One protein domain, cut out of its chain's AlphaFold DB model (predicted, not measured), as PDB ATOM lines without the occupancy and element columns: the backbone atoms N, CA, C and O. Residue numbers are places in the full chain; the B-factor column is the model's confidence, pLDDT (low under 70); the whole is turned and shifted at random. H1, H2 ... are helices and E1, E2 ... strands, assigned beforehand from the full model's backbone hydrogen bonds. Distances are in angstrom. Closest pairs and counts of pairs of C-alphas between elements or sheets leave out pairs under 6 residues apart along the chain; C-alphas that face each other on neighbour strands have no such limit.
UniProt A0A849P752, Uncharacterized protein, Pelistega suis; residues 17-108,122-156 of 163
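What this domain is: This is residues 17 to 108 and 122 to 156 of the 163 residues of an uncharacterized protein of Pelistega suis (UniProt A0A849P752). What shape is this? A twisted sheet of six strands has one long helix, H1, packed over one face in two layers, while the shorter H2 packs at the E5 and E6 end. What is it built of? The printed part has 127 residues, mixed in class, with two named helices and six named strands in chain order E1 E2 E3 H1 E4 H2 E5 E6; the mixed sheet runs E1 E2 E3 E4 E6 E5. It is compact, with a radius of gyration of the C-alphas of 14.5 A and spans of 45 by 36 by 31 A.

How they stand to each other: How do the strands pair? E1, residues 17 to 21, E2, residues 40 to 46, and E3, residues 49 to 62, form a meander of two hairpins, each strand the antiparallel neighbour of the one before, with N 18 and O 43 at 2.9 A and N 42 and O 53 at 2.9 A. E3 is parallel to E4, residues 94 to 105, with N 54 and O 96 at 2.8 A, and E4 to E6, residues 143 to 150, with N 97 and O 145 at 2.8 A. E6 and E5, residues 135 to 137, are an antiparallel hairpin, with N 136 and O 144 at 2.9 A. Where is the long helix? H1, residues 63 to 86, is on the sheet, and its closest C-alphas to E3 are those of Leu 73 and Leu 54, 6.4 A apart. E3, H1 and E4 form a strand-helix-strand unit, two parallel neighbour strands with a helix between, its crossover right-handed. And the other? H2, residues 122 to 133, is on the sheet at a height of 9.7 A, and touches residues 63 to 67 of H1 alone, closest at the C-alphas of Glu 127 and Ser 67, 6.9 A apart. Every O i to N i+4 pair is within hydrogen-bond range in H2, and 18 of 20 in H1.

Where its parts are: Where are the anchors? E1 begins at C-alpha 17, (8.820, -45.399, 23.105), and E6 ends at C-alpha 150, (11.571, -32.940, 2.750). Which elements are long? H1 measures 35.9 A, E3 34.9 A and E4 28.7 A from first to last C-alpha; E3 bends by 93 degrees at residue 59 and E4 by 94 degrees at residue 102.

The domain as a whole: Is the printed part cut? Residues 109 to 121 are not printed, and C-alphas 108 and 122 are 17.5 A apart across the cut. Where is confidence low? The model's pLDDT is under 70 at residues 22 to 35, in the long link from E1 to E2, and at 107 to 108 and 122 to 126.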
ATOM      1  N   VAL A  17       9.187 -46.774  23.467       96.12
ATOM      2  CA  VAL A  17       8.820 -45.399  23.105       96.12
ATOM      3  C   VAL A  17       7.568 -44.955  23.852       96.12
ATOM      4  O   VAL A  17       6.543 -45.638  23.827       96.12
ATOM      5  N   LEU A  18       7.622 -43.768  24.458       94.94
ATOM      6  CA  LEU A  18       6.447 -43.070  24.981       94.94
ATOM      7  C   LEU A  18       6.020 -41.979  23.996       94.94
ATOM      8  O   LEU A  18       6.685 -40.953  23.863       94.94
ATOM      9  N   LEU A  19       4.894 -42.191  23.316       92.38
ATOM     10  CA  LEU A  19       4.338 -41.236  22.357       92.38
ATOM     11  C   LEU A  19       3.466 -40.180  23.051       92.38
ATOM     12  O   LEU A  19       2.529 -40.505  23.778       92.38
ATOM     13  N   MET A  20       3.719 -38.910  22.743       88.19
ATOM     14  CA  MET A  20       2.967 -37.748  23.216       88.19
ATOM     15  C   MET A  20       2.418 -36.991  22.003       88.19
ATOM     16  O   MET A  20       3.045 -36.083  21.456       88.19
ATOM     17  N   LYS A  21       1.240 -37.397  21.532       75.62
ATOM     18  CA  LYS A  21       0.614 -36.796  20.350       75.62
ATOM     19  C   LYS A  21      -0.297 -35.634  20.738       75.62
ATOM     20  O   LYS A  21      -1.097 -35.769  21.664       75.62
ATOM     21  N   SER A  22      -0.243 -34.535  19.985       67.06
ATOM     22  CA  SER A  22      -1.250 -33.477  20.079       67.06
ATOM     23  C   SER A  22      -2.319 -33.707  19.004       67.06
ATOM     24  O   SER A  22      -2.029 -33.839  17.817       67.06
ATOM     25  N   ASN A  23      -3.592 -33.793  19.398       63.06
ATOM     26  CA  ASN A  23      -4.710 -33.875  18.447       63.06
ATOM     27  C   ASN A  23      -5.130 -32.463  17.999       63.06
ATOM     28  O   ASN A  23      -6.302 -32.105  18.072       63.06
ATOM     29  N   HIS A  24      -4.157 -31.634  17.603       54.94
ATOM     30  CA  HIS A  24      -4.338 -30.207  17.291       54.94
ATOM     31  C   HIS A  24      -4.870 -29.350  18.454       54.94
ATOM     32  O   HIS A  24      -5.262 -28.199  18.262       54.94
ATOM     33  N   GLN A  25      -4.854 -29.896  19.667       57.66
ATOM     34  CA  GLN A  25      -5.095 -29.183  20.910       57.66
ATOM     35  C   GLN A  25      -3.850 -29.344  21.772       57.66
ATOM     36  O   GLN A  25      -3.306 -30.447  21.877       57.66
ATOM     37  N   GLY A  26      -3.382 -28.236  22.349       59.31
ATOM     38  CA  GLY A  26      -2.301 -28.292  23.319       59.31
ATOM     39  C   GLY A  26      -2.688 -29.208  24.483       59.31
ATOM     40  O   GLY A  26      -3.871 -29.283  24.828       59.31
ATOM     41  N   PRO A  27      -1.727 -29.930  25.076       59.97
ATOM     42  CA  PRO A  27      -2.013 -30.770  26.224       59.97
ATOM     43  C   PRO A  27      -2.643 -29.919  27.331       59.97
ATOM     44  O   PRO A  27      -2.243 -28.773  27.547       59.97
ATOM     45  N   LEU A  28      -3.636 -30.480  28.027       64.06
ATOM     46  CA  LEU A  28      -4.353 -29.853  29.147       64.06
ATOM     47  C   LEU A  28      -3.466 -29.765  30.404       64.06
ATOM     48  O   LEU A  28      -3.859 -30.141  31.504       64.06
ATOM     49  N   ILE A  29      -2.242 -29.271  30.246       64.62
ATOM     50  CA  ILE A  29      -1.346 -28.951  31.347       64.62
ATOM     51  C   ILE A  29      -1.592 -27.482  31.661       64.62
ATOM     52  O   ILE A  29      -1.036 -26.579  31.040       64.62
ATOM     53  N   TRP A  30      -2.489 -27.253  32.617       54.03
ATOM     54  CA  TRP A  30      -2.952 -25.928  33.037       54.03
ATOM     55  C   TRP A  30      -1.821 -24.992  33.495       54.03
ATOM     56  O   TRP A  30      -2.003 -23.779  33.479       54.03
ATOM     57  N   ALA A  31      -0.664 -25.548  33.865       59.50
ATOM     58  CA  ALA A  31       0.519 -24.811  34.299       59.50
ATOM     59  C   ALA A  31       1.379 -24.246  33.148       59.50
ATOM     60  O   ALA A  31       2.324 -23.507  33.416       59.50
ATOM     61  N   LEU A  32       1.099 -24.582  31.881       63.56
ATOM     62  CA  LEU A  32       1.870 -24.068  30.746       63.56
ATOM     63  C   LEU A  32       1.296 -22.752  30.220       63.56
ATOM     64  O   LEU A  32       0.165 -22.703  29.732       63.56
ATOM     65  N   ASP A  33       2.121 -21.704  30.256       64.06
ATOM     66  CA  ASP A  33       1.816 -20.406  29.643       64.06
ATOM     67  C   ASP A  33       1.804 -20.507  28.103       64.06
ATOM     68  O   ASP A  33       0.887 -20.040  27.425       64.06
ATOM     69  N   ASN A  34       2.758 -21.255  27.532       63.97
ATOM     70  CA  ASN A  34       2.752 -21.587  26.108       63.97
ATOM     71  C   ASN A  34       1.906 -22.841  25.828       63.97
ATOM     72  O   ASN A  34       2.374 -23.970  25.970       63.97
ATOM     73  N   LYS A  35       0.671 -22.627  25.365       65.56
ATOM     74  CA  LYS A  35      -0.268 -23.692  24.959       65.56
ATOM     75  C   LYS A  35      -0.138 -24.107  23.489       65.56
ATOM     76  O   LYS A  35      -0.914 -24.946  23.026       65.56
ATOM     77  N   LYS A  36       0.788 -23.509  22.727       71.19
ATOM     78  CA  LYS A  36       1.069 -23.952  21.355       71.19
ATOM     79  C   LYS A  36       1.703 -25.331  21.431       71.19
ATOM     80  O   LYS A  36       2.519 -25.605  22.300       71.19
ATOM     81  N   CYS A  37       1.319 -26.204  20.519       75.25
ATOM     82  CA  CYS A  37       1.846 -27.551  20.483       75.25
ATOM     83  C   CYS A  37       2.260 -27.858  19.058       75.25
ATOM     84  O   CYS A  37       1.568 -27.480  18.104       75.25
ATOM     85  N   ALA A  38       3.413 -28.497  18.939       84.19
ATOM     86  CA  ALA A  38       3.785 -29.147  17.707       84.19
ATOM     87  C   ALA A  38       2.830 -30.323  17.440       84.19
ATOM     88  O   ALA A  38       1.964 -30.654  18.260       84.19
ATOM     89  N   GLU A  39       2.949 -30.965  16.290       87.25
ATOM     90  CA  GLU A  39       2.103 -32.121  15.961       87.25
ATOM     91  C   GLU A  39       2.310 -33.296  16.921       87.25
ATOM     92  O   GLU A  39       1.380 -34.054  17.211       87.25
ATOM     93  N   GLY A  40       3.508 -33.409  17.487       90.19
ATOM     94  CA  GLY A  40       3.734 -34.275  18.627       90.19
ATOM     95  C   GLY A  40       5.178 -34.308  19.078       90.19
ATOM     96  O   GLY A  40       6.050 -33.602  18.573       90.19
ATOM     97  N   GLY A  41       5.417 -35.180  20.038       93.06
ATOM     98  CA  GLY A  41       6.741 -35.591  20.452       93.06
ATOM     99  C   GLY A  41       6.691 -37.003  20.999       93.06
ATOM    100  O   GLY A  41       5.621 -37.572  21.215       93.06
ATOM    101  N   PHE A  42       7.850 -37.596  21.195       95.38
ATOM    102  CA  PHE A  42       7.970 -38.917  21.782       95.38
ATOM    103  C   PHE A  42       9.305 -39.041  22.499       95.38
ATOM    104  O   PHE A  42      10.255 -38.324  22.188       95.38
ATOM    105  N   ILE A  43       9.359 -39.933  23.477       97.06
ATOM    106  CA  ILE A  43      10.574 -40.232  24.231       97.06
ATOM    107  C   ILE A  43      11.020 -41.634  23.865       97.06
ATOM    108  O   ILE A  43      10.207 -42.557  23.919       97.06
ATOM    109  N   VAL A  44      12.293 -41.776  23.519       97.38
ATOM    110  CA  VAL A  44      12.953 -43.069  23.337       97.38
ATOM    111  C   VAL A  44      13.730 -43.389  24.613       97.38
ATOM    112  O   VAL A  44      14.410 -42.521  25.167       97.38
ATOM    113  N   PHE A  45      13.564 -44.614  25.110       96.62
ATOM    114  CA  PHE A  45      14.221 -45.111  26.319       96.62
ATOM    115  C   PHE A  45      15.495 -45.856  25.931       96.62
ATOM    116  O   PHE A  45      15.451 -47.056  25.664       96.62
ATOM    117  N   ASN A  46      16.610 -45.137  25.886       92.75
ATOM    118  CA  ASN A  46      17.905 -45.704  25.535       92.75
ATOM    119  C   ASN A  46      18.637 -46.212  26.776       92.75
ATOM    120  O   ASN A  46      18.329 -45.811  27.899       92.75
ATOM    121  N   ASP A  47      19.645 -47.055  26.559       90.31
ATOM    122  CA  ASP A  47      20.469 -47.602  27.643       90.31
ATOM    123  C   ASP A  47      21.194 -46.495  28.433       90.31
ATOM    124  O   ASP A  47      21.343 -46.595  29.649       90.31
ATOM    125  N   ASP A  48      21.577 -45.406  27.754       90.12
ATOM    126  CA  ASP A  48      22.301 -44.267  28.338       90.12
ATOM    127  C   ASP A  48      21.381 -43.161  28.895       90.12
ATOM    128  O   ASP A  48      21.864 -42.175  29.456       90.12
ATOM    129  N   GLY A  49      20.060 -43.288  28.726       94.31
ATOM    130  CA  GLY A  49      19.080 -42.315  29.208       94.31
ATOM    131  C   GLY A  49      17.945 -42.033  28.227       94.31
ATOM    132  O   GLY A  49      17.697 -42.763  27.270       94.31
ATOM    133  N   LEU A  50      17.212 -40.949  28.476       96.88
ATOM    134  CA  LEU A  50      16.028 -40.600  27.692       96.88
ATOM    135  C   LEU A  50      16.359 -39.597  26.586       96.88
ATOM    136  O   LEU A  50      16.932 -38.539  26.854       96.88
ATOM    137  N   THR A  51      15.912 -39.872  25.364       97.19
ATOM    138  CA  THR A  51      15.976 -38.909  24.257       97.19
ATOM    139  C   THR A  51      14.584 -38.405  23.926       97.19
ATOM    140  O   THR A  51      13.664 -39.180  23.672       97.19
ATOM    141  N   LEU A  52      14.419 -37.082  23.935       97.00
ATOM    142  CA  LEU A  52      13.161 -36.432  23.591       97.00
ATOM    143  C   LEU A  52      13.171 -35.988  22.127       97.00
ATOM    144  O   LEU A  52      13.968 -35.145  21.720       97.00
ATOM    145  N   HIS A  53      12.219 -36.493  21.356       97.19
ATOM    146  CA  HIS A  53      12.011 -36.140  19.960       97.19
ATOM    147  C   HIS A  53      10.764 -35.263  19.832       97.19
ATOM    148  O   HIS A  53       9.708 -35.583  20.371       97.19
ATOM    149  N   LEU A  54      10.873 -34.154  19.105       95.94
ATOM    150  CA  LEU A  54       9.797 -33.188  18.868       95.94
ATOM    151  C   LEU A  54       9.534 -33.102  17.367       95.94
ATOM    152  O   LEU A  54      10.490 -32.996  16.612       95.94
ATOM    153  N   LEU A  55       8.284 -33.103  16.912       95.06
ATOM    154  CA  LEU A  55       7.945 -33.087  15.487       95.06
ATOM    155  C   LEU A  55       6.977 -31.956  15.147       95.06
ATOM    156  O   LEU A  55       5.889 -31.874  15.712       95.06
ATOM    157  N   GLU A  56       7.342 -31.168  14.136       93.44
ATOM    158  CA  GLU A  56       6.444 -30.238  13.452       93.44
ATOM    159  C   GLU A  56       6.485 -30.461  11.934       93.44
ATOM    160  O   GLU A  56       7.538 -30.331  11.303       93.44
ATOM    161  N   MET A  57       5.334 -30.733  11.315       91.19
ATOM    162  CA  MET A  57       5.179 -30.735   9.863       91.19
ATOM    163  C   MET A  57       4.549 -29.423   9.367       91.19
ATOM    164  O   MET A  57       3.633 -28.846   9.955       91.19
ATOM    165  N   LYS A  58       5.033 -28.935   8.223       88.31
ATOM    166  CA  LYS A  58       4.496 -27.782   7.485       88.31
ATOM    167  C   LYS A  58       4.299 -28.135   6.020       88.31
ATOM    168  O   LYS A  58       5.003 -28.964   5.454       88.31
ATOM    169  N   SER A  59       3.334 -27.518   5.346       82.62
ATOM    170  CA  SER A  59       3.275 -27.581   3.879       82.62
ATOM    171  C   SER A  59       4.424 -26.759   3.294       82.62
ATOM    172  O   SER A  59       5.392 -27.303   2.767       82.62
ATOM    173  N   GLN A  60       4.387 -25.449   3.489       83.75
ATOM    174  CA  GLN A  60       5.451 -24.541   3.074       83.75
ATOM    175  C   GLN A  60       6.142 -23.969   4.303       83.75
ATOM    176  O   GLN A  60       5.473 -23.451   5.194       83.75
ATOM    177  N   LEU A  61       7.470 -24.033   4.325       83.38
ATOM    178  CA  LEU A  61       8.276 -23.368   5.336       83.38
ATOM    179  C   LEU A  61       8.829 -22.067   4.751       83.38
ATOM    180  O   LEU A  61       9.752 -22.082   3.941       83.38
ATOM    181  N   ARG A  62       8.249 -20.925   5.125       80.31
ATOM    182  CA  ARG A  62       8.774 -19.598   4.769       80.31
ATOM    183  C   ARG A  62       9.553 -19.019   5.941       80.31
ATOM    184  O   ARG A  62       9.357 -19.403   7.091       80.31
ATOM    185  N   ARG A  63      10.361 -17.994   5.667       73.38
ATOM    186  CA  ARG A  63      11.109 -17.241   6.690       73.38
ATOM    187  C   ARG A  63      10.238 -16.806   7.879       73.38
ATOM    188  O   ARG A  63      10.636 -16.965   9.023       73.38
ATOM    189  N   ARG A  64       9.032 -16.298   7.609       74.69
ATOM    190  CA  ARG A  64       8.076 -15.857   8.644       74.69
ATOM    191  C   ARG A  64       7.451 -16.997   9.455       74.69
ATOM    192  O   ARG A  64       6.924 -16.747  10.532       74.69
ATOM    193  N   ASP A  65       7.475 -18.221   8.930       80.88
ATOM    194  CA  ASP A  65       6.838 -19.375   9.568       80.88
ATOM    195  C   ASP A  65       7.760 -20.012  10.614       80.88
ATOM    196  O   ASP A  65       7.281 -20.711  11.504       80.88
ATOM    197  N   TRP A  66       9.067 -19.743  10.542       86.12
ATOM    198  CA  TRP A  66      10.050 -20.334  11.443       86.12
ATOM    199  C   TRP A  66       9.839 -19.933  12.908       86.12
ATOM    200  O   TRP A  66       9.816 -20.808  13.771       86.12
ATOM    201  N   SER A  67       9.575 -18.652  13.189       85.06
ATOM    202  CA  SER A  67       9.258 -18.190  14.551       85.06
ATOM    203  C   SER A  67       8.070 -18.966  15.139       85.06
ATOM    204  O   SER A  67       8.125 -19.473  16.256       85.06
ATOM    205  N   ARG A  68       7.029 -19.200  14.325       87.00
ATOM    206  CA  ARG A  68       5.864 -20.000  14.719       87.00
ATOM    207  C   ARG A  68       6.218 -21.471  14.965       87.00
ATOM    208  O   ARG A  68       5.742 -22.045  15.941       87.00
ATOM    209  N   VAL A  69       7.031 -22.083  14.101       90.06
ATOM    210  CA  VAL A  69       7.516 -23.465  14.289       90.06
ATOM    211  C   VAL A  69       8.282 -23.585  15.607       90.06
ATOM    212  O   VAL A  69       8.017 -24.498  16.386       90.06
ATOM    213  N   LYS A  70       9.167 -22.627  15.901       90.75
ATOM    214  CA  LYS A  70       9.911 -22.564  17.162       90.75
ATOM    215  C   LYS A  70       8.976 -22.494  18.367       90.75
ATOM    216  O   LYS A  70       9.122 -23.297  19.282       90.75
ATOM    217  N   GLU A  71       7.980 -21.613  18.356       89.38
ATOM    218  CA  GLU A  71       7.003 -21.526  19.448       89.38
ATOM    219  C   GLU A  71       6.227 -22.838  19.663       89.38
ATOM    220  O   GLU A  71       5.971 -23.217  20.809       89.38
ATOM    221  N   GLN A  72       5.853 -23.533  18.582       90.00
ATOM    222  CA  GLN A  72       5.156 -24.822  18.646       90.00
ATOM    223  C   GLN A  72       6.048 -25.923  19.236       90.00
ATOM    224  O   GLN A  72       5.614 -26.647  20.134       90.00
ATOM    225  N   LEU A  73       7.301 -26.016  18.783       92.56
ATOM    226  CA  LEU A  73       8.287 -26.964  19.307       92.56
ATOM    227  C   LEU A  73       8.626 -26.672  20.774       92.56
ATOM    228  O   LEU A  73       8.693 -27.598  21.577       92.56
ATOM    229  N   MET A  74       8.766 -25.399  21.155       91.94
ATOM    230  CA  MET A  74       8.984 -24.994  22.547       91.94
ATOM    231  C   MET A  74       7.819 -25.394  23.453       91.94
ATOM    232  O   MET A  74       8.041 -25.887  24.557       91.94
ATOM    233  N   GLY A  75       6.579 -25.205  23.004       89.56
ATOM    234  CA  GLY A  75       5.415 -25.623  23.782       89.56
ATOM    235  C   GLY A  75       5.303 -27.147  23.892       89.56
ATOM    236  O   GLY A  75       5.030 -27.662  24.976       89.56
ATOM    237  N   MET A  76       5.626 -27.889  22.823       91.50
ATOM    238  CA  MET A  76       5.712 -29.357  22.874       91.50
ATOM    239  C   MET A  76       6.814 -29.841  23.823       91.50
ATOM    240  O   MET A  76       6.602 -30.793  24.572       91.50
ATOM    241  N   TYR A  77       7.972 -29.180  23.833       93.69
ATOM    242  CA  TYR A  77       9.047 -29.468  24.780       93.69
ATOM    243  C   TYR A  77       8.566 -29.305  26.223       93.69
ATOM    244  O   TYR A  77       8.665 -30.244  27.006       93.69
ATOM    245  N   LEU A  78       7.973 -28.157  26.568       91.75
ATOM    246  CA  LEU A  78       7.484 -27.908  27.926       91.75
ATOM    247  C   LEU A  78       6.414 -28.919  28.354       91.75
ATOM    248  O   LEU A  78       6.438 -29.409  29.483       91.75
ATOM    249  N   ALA A  79       5.512 -29.280  27.441       89.50
ATOM    250  CA  ALA A  79       4.542 -30.338  27.673       89.50
ATOM    251  C   ALA A  79       5.191 -31.697  27.928       89.50
ATOM    252  O   ALA A  79       4.790 -32.403  28.850       89.50
ATOM    253  N   SER A  80       6.204 -32.042  27.138       91.81
ATOM    254  CA  SER A  80       6.939 -33.296  27.284       91.81
ATOM    255  C   SER A  80       7.643 -33.356  28.634       91.81
ATOM    256  O   SER A  80       7.485 -34.330  29.359       91.81
ATOM    257  N   ILE A  81       8.324 -32.276  29.031       93.12
ATOM    258  CA  ILE A  81       8.969 -32.175  30.344       93.12
ATOM    259  C   ILE A  81       7.948 -32.338  31.473       93.12
ATOM    260  O   ILE A  81       8.192 -33.094  32.411       93.12
ATOM    261  N   ALA A  82       6.789 -31.686  31.390       90.69
ATOM    262  CA  ALA A  82       5.743 -31.836  32.397       90.69
ATOM    263  C   ALA A  82       5.202 -33.276  32.473       90.69
ATOM    264  O   ALA A  82       5.046 -33.807  33.571       90.69
ATOM    265  N   ILE A  83       4.971 -33.935  31.331       90.62
ATOM    266  CA  ILE A  83       4.567 -35.350  31.276       90.62
ATOM    267  C   ILE A  83       5.636 -36.239  31.920       90.62
ATOM    268  O   ILE A  83       5.304 -37.082  32.751       90.62
ATOM    269  N   MET A  84       6.911 -36.019  31.594       93.19
ATOM    270  CA  MET A  84       8.034 -36.760  32.175       93.19
ATOM    271  C   MET A  84       8.055 -36.630  33.699       93.19
ATOM    272  O   MET A  84       8.133 -37.639  34.392       93.19
ATOM    273  N   HIS A  85       7.866 -35.422  34.233       92.00
ATOM    274  CA  HIS A  85       7.805 -35.201  35.680       92.00
ATOM    275  C   HIS A  85       6.585 -35.864  36.337       92.00
ATOM    276  O   HIS A  85       6.716 -36.448  37.411       92.00
ATOM    277  N   ILE A  86       5.409 -35.827  35.698       91.62
ATOM    278  CA  ILE A  86       4.201 -36.519  36.188       91.62
ATOM    279  C   ILE A  86       4.446 -38.027  36.287       91.62
ATOM    280  O   ILE A  86       4.058 -38.660  37.269       91.62
ATOM    281  N   LEU A  87       5.125 -38.590  35.289       93.81
ATOM    282  CA  LEU A  87       5.483 -40.005  35.227       93.81
ATOM    283  C   LEU A  87       6.736 -40.354  36.045       93.81
ATOM    284  O   LEU A  87       7.123 -41.518  36.078       93.81
ATOM    285  N   ARG A  88       7.345 -39.371  36.726       95.56
ATOM    286  CA  ARG A  88       8.595 -39.511  37.494       95.56
ATOM    287  C   ARG A  88       9.751 -40.086  36.667       95.56
ATOM    288  O   ARG A  88      10.547 -40.872  37.172       95.56
ATOM    289  N   LEU A  89       9.822 -39.693  35.400       95.50
ATOM    290  CA  LEU A  89      10.938 -39.989  34.510       95.50
ATOM    291  C   LEU A  89      12.084 -38.999  34.751       95.50
ATOM    292  O   LEU A  89      11.859 -37.863  35.173       95.50
ATOM    293  N   GLU A  90      13.306 -39.432  34.453       93.56
ATOM    294  CA  GLU A  90      14.484 -38.562  34.447       93.56
ATOM    295  C   GLU A  90      14.371 -37.480  33.366       93.56
ATOM    296  O   GLU A  90      13.583 -37.600  32.430       93.56
ATOM    297  N   CYS A  91      15.159 -36.408  33.468       92.94
ATOM    298  CA  CYS A  91      15.251 -35.422  32.391       92.94
ATOM    299  C   CYS A  91      15.897 -36.041  31.140       92.94
ATOM    300  O   CYS A  91      16.781 -36.889  31.270       92.94
ATOM    301  N   PRO A  92      15.511 -35.607  29.926       95.50
ATOM    302  CA  PRO A  92      16.123 -36.132  28.719       95.50
ATOM    303  C   PRO A  92      17.589 -35.695  28.628       95.50
ATOM    304  O   PRO A  92      17.901 -34.517  28.816       95.50
ATOM    305  N   ILE A  93      18.476 -36.635  28.299       95.75
ATOM    306  CA  ILE A  93      19.906 -36.375  28.071       95.75
ATOM    307  C   ILE A  93      20.144 -35.652  26.741       95.75
ATOM    308  O   ILE A  93      21.144 -34.957  26.567       95.75
ATOM    309  N   SER A  94      19.210 -35.796  25.800       95.69
ATOM    310  CA  SER A  94      19.264 -35.173  24.483       95.69
ATOM    311  C   SER A  94      17.865 -34.824  23.981       95.69
ATOM    312  O   SER A  94      16.870 -35.479  24.305       95.69
ATOM    313  N   VAL A  95      17.789 -33.756  23.185       97.12
ATOM    314  CA  VAL A  95      16.551 -33.303  22.547       97.12
ATOM    315  C   VAL A  95      16.793 -33.113  21.054       97.12
ATOM    316  O   VAL A  95      17.741 -32.432  20.658       97.12
ATOM    317  N   ILE A  96      15.924 -33.690  20.228       97.50
ATOM    318  CA  ILE A  96      15.990 -33.613  18.767       97.50
ATOM    319  C   ILE A  96      14.667 -33.059  18.244       97.50
ATOM    320  O   ILE A  96      13.592 -33.572  18.550       97.50
ATOM    321  N   ALA A  97      14.735 -32.006  17.436       97.19
ATOM    322  CA  ALA A  97      13.587 -31.392  16.792       97.19
ATOM    323  C   ALA A  97      13.551 -31.750  15.304       97.19
ATOM    324  O   ALA A  97      14.483 -31.476  14.556       97.19
ATOM    325  N   TYR A  98      12.444 -32.317  14.853       96.75
ATOM    326  CA  TYR A  98      12.188 -32.690  13.475       96.75
ATOM    327  C   TYR A  98      11.265 -31.665  12.839       96.75
ATOM    328  O   TYR A  98      10.188 -31.365  13.360       96.75
ATOM    329  N   VAL A  99      11.687 -31.140  11.692       94.81
ATOM    330  CA  VAL A  99      10.894 -30.189  10.914       94.81
ATOM    331  C   VAL A  99      10.735 -30.736   9.513       94.81
ATOM    332  O   VAL A  99      11.681 -30.755   8.721       94.81
ATOM    333  N   ALA A 100       9.523 -31.190   9.221       93.50
ATOM    334  CA  ALA A 100       9.177 -31.784   7.944       93.50
ATOM    335  C   ALA A 100       8.390 -30.792   7.083       93.50
ATOM    336  O   ALA A 100       7.425 -30.185   7.543       93.50
ATOM    337  N   TYR A 101       8.762 -30.626   5.819       91.88
ATOM    338  CA  TYR A 101       8.128 -29.664   4.915       91.88
ATOM    339  C   TYR A 101       7.966 -30.223   3.504       91.88
ATOM    340  O   TYR A 101       8.763 -31.046   3.086       91.88
ATOM    341  N   THR A 102       6.944 -29.799   2.750       87.94
ATOM    342  CA  THR A 102       6.868 -30.121   1.304       87.94
ATOM    343  C   THR A 102       7.673 -29.140   0.452       87.94
ATOM    344  O   THR A 102       8.051 -29.464  -0.666       87.94
ATOM    345  N   GLU A 103       7.954 -27.940   0.969       83.19
ATOM    346  CA  GLU A 103       8.724 -26.916   0.259       83.19
ATOM    347  C   GLU A 103       9.452 -25.993   1.250       83.19
ATOM    348  O   GLU A 103       8.828 -25.473   2.180       83.19
ATOM    349  N   ASP A 104      10.754 -25.768   1.040       80.88
ATOM    350  CA  ASP A 104      11.551 -24.783   1.785       80.88
ATOM    351  C   ASP A 104      11.679 -23.488   0.971       80.88
ATOM    352  O   ASP A 104      12.353 -23.431  -0.057       80.88
ATOM    353  N   LYS A 105      11.019 -22.433   1.447       78.44
ATOM    354  CA  LYS A 105      11.076 -21.072   0.898       78.44
ATOM    355  C   LYS A 105      11.769 -20.104   1.858       78.44
ATOM    356  O   LYS A 105      11.575 -18.894   1.766       78.44
ATOM    357  N   THR A 106      12.567 -20.603   2.802       70.75
ATOM    358  CA  THR A 106      13.250 -19.768   3.805       70.75
ATOM    359  C   THR A 106      14.315 -18.854   3.194       70.75
ATOM    360  O   THR A 106      14.547 -17.767   3.722       70.75
ATOM    361  N   GLN A 107      14.908 -19.246   2.058       67.44
ATOM    362  CA  GLN A 107      15.920 -18.462   1.336       67.44
ATOM    363  C   GLN A 107      15.354 -17.555   0.231       67.44
ATOM    364  O   GLN A 107      16.074 -16.696  -0.276       67.44
ATOM    365  N   GLN A 108      14.081 -17.705  -0.148       64.25
ATOM    366  CA  GLN A 108      13.475 -16.832  -1.152       64.25
ATOM    367  C   GLN A 108      13.255 -15.438  -0.550       64.25
ATOM    368  O   GLN A 108      12.476 -15.264   0.390       64.25
ATOM    369  N   PRO A 122      16.462  -7.509  13.178       62.09
ATOM    370  CA  PRO A 122      17.584  -8.355  13.577       62.09
ATOM    371  C   PRO A 122      17.141  -9.649  14.277       62.09
ATOM    372  O   PRO A 122      17.848 -10.649  14.193       62.09
ATOM    373  N   ALA A 123      15.954  -9.677  14.898       64.00
ATOM    374  CA  ALA A 123      15.414 -10.892  15.505       64.00
ATOM    375  C   ALA A 123      15.146 -11.988  14.458       64.00
ATOM    376  O   ALA A 123      15.515 -13.139  14.669       64.00
ATOM    377  N   GLN A 124      14.605 -11.631  13.287       65.38
ATOM    378  CA  GLN A 124      14.369 -12.605  12.213       65.38
ATOM    379  C   GLN A 124      15.669 -13.164  11.626       65.38
ATOM    380  O   GLN A 124      15.696 -14.312  11.188       65.38
ATOM    381  N   ASP A 125      16.741 -12.367  11.582       68.00
ATOM    382  CA  ASP A 125      18.047 -12.844  11.117       68.00
ATOM    383  C   ASP A 125      18.679 -13.827  12.114       68.00
ATOM    384  O   ASP A 125      19.311 -14.797  11.694       68.00
ATOM    385  N   ILE A 126      18.484 -13.624  13.422       68.81
ATOM    386  CA  ILE A 126      18.935 -14.561  14.465       68.81
ATOM    387  C   ILE A 126      18.164 -15.883  14.371       68.81
ATOM    388  O   ILE A 126      18.774 -16.950  14.370       68.81
ATOM    389  N   GLU A 127      16.840 -15.830  14.229       71.62
ATOM    390  CA  GLU A 127      16.014 -17.035  14.097       71.62
ATOM    391  C   GLU A 127      16.373 -17.838  12.833       71.62
ATOM    392  O   GLU A 127      16.487 -19.060  12.873       71.62
ATOM    393  N   LEU A 128      16.645 -17.180  11.705       73.00
ATOM    394  CA  LEU A 128      17.129 -17.862  10.498       73.00
ATOM    395  C   LEU A 128      18.499 -18.520  10.670       73.00
ATOM    396  O   LEU A 128      18.760 -19.531  10.017       73.00
ATOM    397  N   ARG A 129      19.374 -17.961  11.516       80.75
ATOM    398  CA  ARG A 129      20.662 -18.589  11.840       80.75
ATOM    399  C   ARG A 129      20.467 -19.889  12.604       80.75
ATOM    400  O   ARG A 129      21.151 -20.853  12.296       80.75
ATOM    401  N   GLU A 130      19.517 -19.945  13.532       84.38
ATOM    402  CA  GLU A 130      19.147 -21.194  14.214       84.38
ATOM    403  C   GLU A 130      18.718 -22.271  13.211       84.38
ATOM    404  O   GLU A 130      19.265 -23.377  13.204       84.38
ATOM    405  N   TRP A 131      17.818 -21.915  12.285       86.50
ATOM    406  CA  TRP A 131      17.418 -22.818  11.208       86.50
ATOM    407  C   TRP A 131      18.618 -23.260  10.367       86.50
ATOM    408  O   TRP A 131      18.801 -24.454  10.140       86.50
ATOM    409  N   SER A 132      19.448 -22.331   9.886       85.25
ATOM    410  CA  SER A 132      20.567 -22.661   8.995       85.25
ATOM    411  C   SER A 132      21.660 -23.482   9.681       85.25
ATOM    412  O   SER A 132      22.229 -24.364   9.044       85.25
ATOM    413  N   GLN A 133      21.897 -23.253  10.971       89.69
ATOM    414  CA  GLN A 133      22.862 -23.990  11.789       89.69
ATOM    415  C   GLN A 133      22.325 -25.325  12.313       89.69
ATOM    416  O   GLN A 133      23.085 -26.080  12.916       89.69
ATOM    417  N   GLY A 134      21.036 -25.616  12.111       91.44
ATOM    418  CA  GLY A 134      20.415 -26.847  12.589       91.44
ATOM    419  C   GLY A 134      20.311 -26.907  14.114       91.44
ATOM    420  O   GLY A 134      20.466 -27.976  14.694       91.44
ATOM    421  N   LYS A 135      20.090 -25.763  14.772       93.62
ATOM    422  CA  LYS A 135      20.008 -25.664  16.236       93.62
ATOM    423  C   LYS A 135      18.737 -24.958  16.665       93.62
ATOM    424  O   LYS A 135      18.374 -23.943  16.085       93.62
ATOM    425  N   LEU A 136      18.106 -25.451  17.722       93.38
ATOM    426  CA  LEU A 136      16.938 -24.837  18.338       93.38
ATOM    427  C   LEU A 136      17.220 -24.577  19.817       93.38
ATOM    428  O   LEU A 136      17.406 -25.518  20.583       93.38
ATOM    429  N   HIS A 137      17.211 -23.311  20.230       92.88
ATOM    430  CA  HIS A 137      17.283 -22.973  21.649       92.88
ATOM    431  C   HIS A 137      15.907 -23.157  22.294       92.88
ATOM    432  O   HIS A 137      14.919 -22.546  21.872       92.88
ATOM    433  N   LEU A 138      15.866 -24.001  23.318       92.38
ATOM    434  CA  LEU A 138      14.696 -24.335  24.116       92.38
ATOM    435  C   LEU A 138      14.829 -23.737  25.530       92.38
ATOM    436  O   LEU A 138      15.921 -23.343  25.951       92.38
ATOM    437  N   PRO A 139      13.726 -23.657  26.297       90.94
ATOM    438  CA  PRO A 139      13.783 -23.280  27.707       90.94
ATOM    439  C   PRO A 139      14.737 -24.166  28.523       90.94
ATOM    440  O   PRO A 139      15.022 -25.310  28.161       90.94
ATOM    441  N   HIS A 140      15.188 -23.640  29.665       89.94
ATOM    442  CA  HIS A 140      16.136 -24.295  30.582       89.94
ATOM    443  C   HIS A 140      17.560 -24.464  30.020       89.94
ATOM    444  O   HIS A 140      18.301 -25.333  30.463       89.94
ATOM    445  N   GLY A 141      17.956 -23.631  29.051       90.56
ATOM    446  CA  GLY A 141      19.312 -23.648  28.484       90.56
ATOM    447  C   GLY A 141      19.590 -24.831  27.552       90.56
ATOM    448  O   GLY A 141      20.737 -25.045  27.167       90.56
ATOM    449  N   ILE A 142      18.556 -25.588  27.177       94.69
ATOM    450  CA  ILE A 142      18.680 -26.734  26.279       94.69
ATOM    451  C   ILE A 142      18.827 -26.259  24.834       94.69
ATOM    452  O   ILE A 142      18.104 -25.374  24.372       94.69
ATOM    453  N   VAL A 143      19.745 -26.886  24.098       95.50
ATOM    454  CA  VAL A 143      19.909 -26.688  22.656       95.50
ATOM    455  C   VAL A 143      19.631 -28.009  21.957       95.50
ATOM    456  O   VAL A 143      20.382 -28.966  22.123       95.50
ATOM    457  N   ALA A 144      18.548 -28.056  21.185       96.44
ATOM    458  CA  ALA A 144      18.175 -29.226  20.405       96.44
ATOM    459  C   ALA A 144      18.809 -29.197  19.007       96.44
ATOM    460  O   ALA A 144      18.928 -28.133  18.386       96.44
ATOM    461  N   GLU A 145      19.170 -30.373  18.496       95.94
ATOM    462  CA  GLU A 145      19.513 -30.570  17.084       95.94
ATOM    463  C   GLU A 145      18.240 -30.457  16.236       95.94
ATOM    464  O   GLU A 145      17.213 -31.038  16.585       95.94
ATOM    465  N   ILE A 146      18.296 -29.739  15.112       95.50
ATOM    466  CA  ILE A 146      17.211 -29.721  14.128       95.50
ATOM    467  C   ILE A 146      17.520 -30.708  13.005       95.50
ATOM    468  O   ILE A 146      18.426 -30.482  12.199       95.50
ATOM    469  N   ARG A 147      16.676 -31.729  12.869       96.06
ATOM    470  CA  ARG A 147      16.640 -32.623  11.711       96.06
ATOM    471  C   ARG A 147      15.573 -32.165  10.729       96.06
ATOM    472  O   ARG A 147      14.378 -32.138  11.019       96.06
ATOM    473  N   LYS A 148      16.025 -31.774   9.543       94.62
ATOM    474  CA  LYS A 148      15.178 -31.253   8.469       94.62
ATOM    475  C   LYS A 148      14.761 -32.383   7.546       94.62
ATOM    476  O   LYS A 148      15.581 -33.232   7.214       94.62
ATOM    477  N   GLY A 149      13.512 -32.362   7.106       93.81
ATOM    478  CA  GLY A 149      12.968 -33.414   6.270       93.81
ATOM    479  C   GLY A 149      12.098 -32.886   5.138       93.81
ATOM    480  O   GLY A 149      11.106 -32.205   5.387       93.81
ATOM    481  N   LEU A 150      12.433 -33.228   3.894       92.50
ATOM    482  CA  LEU A 150      11.571 -32.940   2.750       92.50
ATOM    483  C   LEU A 150      10.554 -34.075   2.581       92.50
ATOM    484  O   LEU A 150      10.928 -35.230   2.382       92.50
ATOM    485  N   ARG A 151       9.267 -33.741   2.665       92.44
ATOM    486  CA  ARG A 151       8.159 -34.678   2.471       92.44
ATOM    487  C   ARG A 151       8.021 -35.030   0.992       92.44
ATOM    488  O   ARG A 151       8.217 -34.182   0.123       92.44
ATOM    489  N   ASN A 152       7.694 -36.284   0.717       90.44
ATOM    490  CA  ASN A 152       7.532 -36.817  -0.629       90.44
ATOM    491  C   ASN A 152       6.231 -36.312  -1.295       90.44
ATOM    492  O   ASN A 152       5.458 -35.540  -0.722       90.44
ATOM    493  N   SER A 153       5.957 -36.784  -2.513       86.06
ATOM    494  CA  SER A 153       4.752 -36.426  -3.273       86.06
ATOM    495  C   SER A 153       3.435 -36.882  -2.631       86.06
ATOM    496  O   SER A 153       2.390 -36.328  -2.971       86.06
ATOM    497  N   THR A 154       3.459 -37.842  -1.698       86.38
ATOM    498  CA  THR A 154       2.282 -38.255  -0.913       86.38
ATOM    499  C   THR A 154       2.088 -37.410   0.347       86.38
ATOM    500  O   THR A 154       1.085 -37.569   1.036       86.38
ATOM    501  N   GLY A 155       3.001 -36.472   0.627       87.31
ATOM    502  CA  GLY A 155       2.981 -35.629   1.820       87.31
ATOM    503  C   GLY A 155       3.602 -36.290   3.050       87.31
ATOM    504  O   GLY A 155       3.496 -35.727   4.143       87.31
ATOM    505  N   ASP A 156       4.264 -37.433   2.881       92.81
ATOM    506  CA  ASP A 156       4.846 -38.241   3.949       92.81
ATOM    507  C   ASP A 156       6.371 -38.103   4.018       92.81
ATOM    508  O   ASP A 156       7.027 -37.667   3.070       92.81
TER     509      ASP A 156